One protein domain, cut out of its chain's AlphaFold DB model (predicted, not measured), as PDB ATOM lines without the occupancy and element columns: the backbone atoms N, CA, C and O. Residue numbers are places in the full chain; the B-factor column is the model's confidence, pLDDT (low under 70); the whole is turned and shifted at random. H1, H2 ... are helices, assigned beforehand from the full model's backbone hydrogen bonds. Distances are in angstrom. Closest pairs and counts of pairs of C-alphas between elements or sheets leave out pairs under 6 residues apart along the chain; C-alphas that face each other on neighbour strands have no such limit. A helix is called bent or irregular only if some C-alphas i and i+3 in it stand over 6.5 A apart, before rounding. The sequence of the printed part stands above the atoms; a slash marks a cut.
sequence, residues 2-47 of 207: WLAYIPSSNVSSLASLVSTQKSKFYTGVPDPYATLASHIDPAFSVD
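AT A GLANCE: This is residues 2 to 47 of the 207 residues of an uncharacterized protein of Heterobasidion irregulare (strain TC 32-1) (UniProt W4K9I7). A longer helix, H1, makes one side of a hook, and two short helices, H2 and H3, touching each other, make the turn at its far end. The stretch before H1, residues 2 to 7, leads in to its first end, and after H3 residues 39 to 47 fold back alongside H1. The printed part has 46 residues, with three named helices in the order H1, H2, H3 and no named strand. The class is all helix, though 22 of the 46 residues, under half, are in named elements. The whole is compact, with a radius of gyration of the C-alphas of 10.7 A and spans of 27 by 23 by 16 A.

IN THESE COORDINATES: H1 is residues 8 to 19, 17.2 A from C-alpha 8 at (40.415, 24.309, -46.124) to C-alpha 19 at (29.277, 11.221, -45.550). It is irregular, but only just: C-alphas 9 and 12 are 6.9 A apart. H2 is residues 24 to 27, 4.9 A long from first to last C-alpha. H3 is residues 33 to 38, 8.8 A long, ending with C-alpha 38 at (22.335, 12.811, -35.738).

HOW THE PARTS SIT: H1 and H2 only just touch, with 3 pairs of C-alphas within 8 A, and only at the corner by their link. H1 takes part with residues 17 to 18 alone; the closest C-alphas are those of Leu 17 and Phe 25, 6.0 A apart. H2 and H3 touch, the C-alphas of Tyr 26 and Ala 37 being closest at 5.6 A. H1 and H3 are apart. In H3 every O i to N i+4 pair is within hydrogen-bond range, in H1 6 of 8 are, and H2 is too short for such a pair.

THE WHOLE: The two C-alphas farthest apart, those of Ser 8 and Asp 31, are 27.1 A apart. The printed part has no cut, and the links from H1 to H2 and from H2 to H3 are tight. The mean pLDDT of the printed part is 85.6, and no printed residue is under 70.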
ATOM      1  N   TRP A   2      25.192  31.934 -36.427       80.44
ATOM      2  CA  TRP A   2      26.584  31.631 -36.084       80.44
ATOM      3  C   TRP A   2      27.323  31.220 -37.354       80.44
ATOM      4  O   TRP A   2      26.781  30.455 -38.151       80.44
ATOM      5  N   LEU A   3      28.523  31.760 -37.551       82.06
ATOM      6  CA  LEU A   3      29.376  31.448 -38.689       82.06
ATOM      7  C   LEU A   3      30.649  30.791 -38.162       82.06
ATOM      8  O   LEU A   3      31.429  31.420 -37.450       82.06
ATOM      9  N   ALA A   4      30.837  29.522 -38.507       80.38
ATOM     10  CA  ALA A   4      32.061  28.792 -38.219       80.38
ATOM     11  C   ALA A   4      33.030  28.948 -39.384       80.38
ATOM     12  O   ALA A   4      32.653  28.729 -40.534       80.38
ATOM     13  N   TYR A   5      34.290  29.242 -39.082       86.88
ATOM     14  CA  TYR A   5      35.362  29.066 -40.049       86.88
ATOM     15  C   TYR A   5      35.943  27.657 -39.915       86.88
ATOM     16  O   TYR A   5      36.320  27.239 -38.820       86.88
ATOM     17  N   ILE A   6      36.038  26.943 -41.035       84.62
ATOM     18  CA  ILE A   6      36.687  25.633 -41.114       84.62
ATOM     19  C   ILE A   6      37.894  25.780 -42.049       84.62
ATOM     20  O   ILE A   6      37.714  26.193 -43.196       84.62
ATOM     21  N   PRO A   7      39.123  25.460 -41.599       88.25
ATOM     22  CA  PRO A   7      40.304  25.492 -42.456       88.25
ATOM     23  C   PRO A   7      40.139  24.578 -43.673       88.25
ATOM     24  O   PRO A   7      39.715  23.432 -43.527       88.25
ATOM     25  N   SER A   8      40.542  25.047 -44.856       84.25
ATOM     26  CA  SER A   8      40.415  24.309 -46.124       84.25
ATOM     27  C   SER A   8      41.078  22.926 -46.102       84.25
ATOM     28  O   SER A   8      40.554  21.985 -46.695       84.25
ATOM     29  N   SER A   9      42.171  22.763 -45.351       88.06
ATOM     30  CA  SER A   9      42.845  21.472 -45.145       88.06
ATOM     31  C   SER A   9      41.961  20.424 -44.465       88.06
ATOM     32  O   SER A   9      42.155  19.228 -44.665       88.06
ATOM     33  N   ASN A  10      40.990  20.864 -43.663       86.56
ATOM     34  CA  ASN A  10      40.139  19.997 -42.853       86.56
ATOM     35  C   ASN A  10      38.776  19.749 -43.507       86.56
ATOM     36  O   ASN A  10      38.069  18.838 -43.083       86.56
ATOM     37  N   VAL A  11      38.418  20.516 -44.544       88.25
ATOM     38  CA  VAL A  11      37.124  20.421 -45.238       88.25
ATOM     39  C   VAL A  11      36.947  19.044 -45.883       88.25
ATOM     40  O   VAL A  11      35.974  18.361 -45.587       88.25
ATOM     41  N   SER A  12      37.937  18.572 -46.647       85.75
ATOM     42  CA  SER A  12      37.870  17.253 -47.298       85.75
ATOM     43  C   SER A  12      37.800  16.097 -46.288       85.75
ATOM     44  O   SER A  12      37.027  15.150 -46.457       85.75
ATOM     45  N   SER A  13      38.564  16.186 -45.192       88.50
ATOM     46  CA  SER A  13      38.509  15.182 -44.125       88.50
ATOM     47  C   SER A  13      37.156  15.188 -43.415       88.50
ATOM     48  O   SER A  13      36.632  14.122 -43.095       88.50
ATOM     49  N   LEU A  14      36.584  16.367 -43.164       88.25
ATOM     50  CA  LEU A  14      35.267  16.507 -42.554       88.25
ATOM     51  C   LEU A  14      34.175  15.963 -43.479       88.25
ATOM     52  O   LEU A  14      33.349  15.181 -43.023       88.25
ATOM     53  N   ALA A  15      34.210  16.299 -44.770       87.12
ATOM     54  CA  ALA A  15      33.267  15.801 -45.769       87.12
ATOM     55  C   ALA A  15      33.257  14.263 -45.814       87.12
ATOM     56  O   ALA A  15      32.196  13.635 -45.769       87.12
ATOM     57  N   SER A  16      34.440  13.636 -45.787       86.31
ATOM     58  CA  SER A  16      34.549  12.176 -45.717       86.31
ATOM     59  C   SER A  16      33.936  11.601 -44.436       86.31
ATOM     60  O   SER A  16      33.290  10.556 -44.499       86.31
ATOM     61  N   LEU A  17      34.116  12.253 -43.286       88.75
ATOM     62  CA  LEU A  17      33.553  11.788 -42.017       88.75
ATOM     63  C   LEU A  17      32.030  11.989 -41.948       88.75
ATOM     64  O   LEU A  17      31.337  11.095 -41.466       88.75
ATOM     65  N   VAL A  18      31.506  13.106 -42.452       89.88
ATOM     66  CA  VAL A  18      30.063  13.410 -42.474       89.88
ATOM     67  C   VAL A  18      29.316  12.487 -43.441       89.88
ATOM     68  O   VAL A  18      28.239  12.005 -43.118       89.88
ATOM     69  N   SER A  19      29.916  12.133 -44.582       89.12
ATOM     70  CA  SER A  19      29.277  11.221 -45.550       89.12
ATOM     71  C   SER A  19      29.013   9.809 -44.999       89.12
ATOM     72  O   SER A  19      28.154   9.086 -45.504       89.12
ATOM     73  N   THR A  20      29.753   9.389 -43.966       88.69
ATOM     74  CA  THR A  20      29.703   8.028 -43.422       88.69
ATOM     75  C   THR A  20      29.144   8.035 -42.001       88.69
ATOM     76  O   THR A  20      29.853   8.363 -41.055       88.69
ATOM     77  N   GLN A  21      27.913   7.551 -41.811       86.75
ATOM     78  CA  GLN A  21      27.259   7.489 -40.489       86.75
ATOM     79  C   GLN A  21      27.995   6.626 -39.447       86.75
ATOM     80  O   GLN A  21      27.801   6.784 -38.249       86.75
ATOM     81  N   LYS A  22      28.864   5.707 -39.884       87.25
ATOM     82  CA  LYS A  22      29.710   4.891 -38.992       87.25
ATOM     83  C   LYS A  22      31.020   5.574 -38.594       87.25
ATOM     84  O   LYS A  22      31.861   4.955 -37.946       87.25
ATOM     85  N   SER A  23      31.252   6.809 -39.028       88.44
ATOM     86  CA  SER A  23      32.505   7.499 -38.756       88.44
ATOM     87  C   SER A  23      32.608   7.938 -37.293       88.44
ATOM     88  O   SER A  23      31.626   7.978 -36.540       88.44
ATOM     89  N   LYS A  24      33.822   8.334 -36.892       88.94
ATOM     90  CA  LYS A  24      34.080   8.918 -35.567       88.94
ATOM     91  C   LYS A  24      33.292  10.208 -35.319       88.94
ATOM     92  O   LYS A  24      33.129  10.579 -34.164       88.94
ATOM     93  N   PHE A  25      32.794  10.864 -36.368       88.69
ATOM     94  CA  PHE A  25      31.962  12.060 -36.242       88.69
ATOM     95  C   PHE A  25      30.618  11.762 -35.561       88.69
ATOM     96  O   PHE A  25      30.165  12.552 -34.744       88.69
ATOM     97  N   TYR A  26      30.029  10.594 -35.837       88.19
ATOM     98  CA  TYR A  26      28.751  10.173 -35.259       88.19
ATOM     99  C   TYR A  26      28.912   9.290 -34.016       88.19
ATOM    100  O   TYR A  26      28.064   9.304 -33.133       88.19
ATOM    101  N   THR A  27      29.990   8.504 -33.950       89.81
ATOM    102  CA  THR A  27      30.167   7.456 -32.923       89.81
ATOM    103  C   THR A  27      31.242   7.767 -31.884       89.81
ATOM    104  O   THR A  27      31.305   7.109 -30.851       89.81
ATOM    105  N   GLY A  28      32.118   8.736 -32.155       85.38
ATOM    106  CA  GLY A  28      33.307   9.011 -31.346       85.38
ATOM    107  C   GLY A  28      33.178  10.206 -30.407       85.38
ATOM    108  O   GLY A  28      34.167  10.555 -29.765       85.38
ATOM    109  N   VAL A  29      32.010  10.851 -30.348       86.38
ATOM    110  CA  VAL A  29      31.807  12.085 -29.579       86.38
ATOM    111  C   VAL A  29      30.831  11.823 -28.427       86.38
ATOM    112  O   VAL A  29      29.790  11.214 -28.665       86.38
ATOM    113  N   PRO A  30      31.141  12.245 -27.186       87.12
ATOM    114  CA  PRO A  30      30.223  12.101 -26.056       87.12
ATOM    115  C   PRO A  30      28.995  13.017 -26.187       87.12
ATOM    116  O   PRO A  30      29.011  14.014 -26.920       87.12
ATOM    117  N   ASP A  31      27.937  12.706 -25.437       81.44
ATOM    118  CA  ASP A  31      26.764  13.575 -25.318       81.44
ATOM    119  C   ASP A  31      27.154  14.966 -24.783       81.44
ATOM    120  O   ASP A  31      28.030  15.071 -23.918       81.44
ATOM    121  N   PRO A  32      26.543  16.058 -25.286       83.75
ATOM    122  CA  PRO A  32      25.360  16.110 -26.158       83.75
ATOM    123  C   PRO A  32      25.675  16.099 -27.664       83.75
ATOM    124  O   PRO A  32      24.762  16.110 -28.487       83.75
ATOM    125  N   TYR A  33      26.945  16.104 -28.065       84.88
ATOM    126  CA  TYR A  33      27.332  16.316 -29.463       84.88
ATOM    127  C   TYR A  33      26.934  15.163 -30.389       84.88
ATOM    128  O   TYR A  33      26.675  15.401 -31.568       84.88
ATOM    129  N   ALA A  34      26.814  13.944 -29.857       82.69
ATOM    130  CA  ALA A  34      26.268  12.806 -30.593       82.69
ATOM    131  C   ALA A  34      24.839  13.085 -31.097       82.69
ATOM    132  O   ALA A  34      24.512  12.794 -32.249       82.69
ATOM    133  N   THR A  35      24.006  13.732 -30.273       85.25
ATOM    134  CA  THR A  35      22.644  14.119 -30.675       85.25
ATOM    135  C   THR A  35      22.655  15.173 -31.783       85.25
ATOM    136  O   THR A  35      21.903  15.045 -32.745       85.25
ATOM    137  N   LEU A  36      23.570  16.149 -31.735       85.56
ATOM    138  CA  LEU A  36      23.714  17.144 -32.802       85.56
ATOM    139  C   LEU A  36      24.174  16.500 -34.112       85.56
ATOM    140  O   LEU A  36      23.647  16.835 -35.170       85.56
ATOM    141  N   ALA A  37      25.116  15.555 -34.043       85.81
ATOM    142  CA  ALA A  37      25.593  14.834 -35.215       85.81
ATOM    143  C   ALA A  37      24.447  14.090 -35.920       85.81
ATOM    144  O   ALA A  37      24.380  14.107 -37.145       85.81
ATOM    145  N   SER A  38      23.494  13.522 -35.169       84.44
ATOM    146  CA  SER A  38      22.335  12.811 -35.738       84.44
ATOM    147  C   SER A  38      21.402  13.685 -36.592       84.44
ATOM    148  O   SER A  38      20.689  13.161 -37.445       84.44
ATOM    149  N   HIS A  39      21.430  15.008 -36.407       88.19
ATOM    150  CA  HIS A  39      20.616  15.956 -37.171       88.19
ATOM    151  C   HIS A  39      21.289  16.447 -38.460       88.19
ATOM    152  O   HIS A  39      20.691  17.226 -39.202       88.19
ATOM    153  N   ILE A  40      22.526  16.026 -38.732       87.25
ATOM    154  CA  ILE A  40      23.278  16.451 -39.913       87.25
ATOM    155  C   ILE A  40      22.964  15.513 -41.076       87.25
ATOM    156  O   ILE A  40      23.167  14.303 -40.976       87.25
ATOM    157  N   ASP A  41      22.501  16.087 -42.188       87.69
ATOM    158  CA  ASP A  41      22.239  15.352 -43.424       87.69
ATOM    159  C   ASP A  41      23.562  14.875 -44.059       87.69
ATOM    160  O   ASP A  41      24.366  15.709 -44.489       87.69
ATOM    161  N   PRO A  42      23.814  13.554 -44.149       85.06
ATOM    162  CA  PRO A  42      25.031  13.024 -44.761       85.06
ATOM    163  C   PRO A  42      25.083  13.243 -46.282       85.06
ATOM    164  O   PRO A  42      26.158  13.122 -46.870       85.06
ATOM    165  N   ALA A  43      23.955  13.561 -46.930       84.06
ATOM    166  CA  ALA A  43      23.914  13.921 -48.345       84.06
ATOM    167  C   ALA A  43      24.354  15.376 -48.596       84.06
ATOM    168  O   ALA A  43      24.590  15.763 -49.747       84.06
ATOM    169  N   PHE A  44      24.496  16.188 -47.542       83.19
ATOM    170  CA  PHE A  44      24.932  17.569 -47.675       83.19
ATOM    171  C   PHE A  44      26.408  17.642 -48.077       83.19
ATOM    172  O   PHE A  44      27.318  17.238 -47.350       83.19
ATOM    173  N   SER A  45      26.654  18.200 -49.258       77.62
ATOM    174  CA  SER A  45      27.998  18.317 -49.812       77.62
ATOM    175  C   SER A  45      28.701  19.560 -49.260       77.62
ATOM    176  O   SER A  45      28.502  20.672 -49.753       77.62
ATOM    177  N   VAL A  46      29.557  19.351 -48.255       79.62
ATOM    178  CA  VAL A  46      30.372  20.394 -47.594       79.62
ATOM    179  C   VAL A  46      31.313  21.112 -48.584       79.62
ATOM    180  O   VAL A  46      31.657  22.272 -48.380       79.62
ATOM    181  N   ASP A  47      31.650  20.460 -49.699       73.50
ATOM    182  CA  ASP A  47      32.591  20.949 -50.718       73.50
ATOM    183  C   ASP A  47      31.942  21.830 -51.810       73.50
ATOM    184  O   ASP A  47      32.626  22.298 -52.717       73.50
TER     185      ASP A  47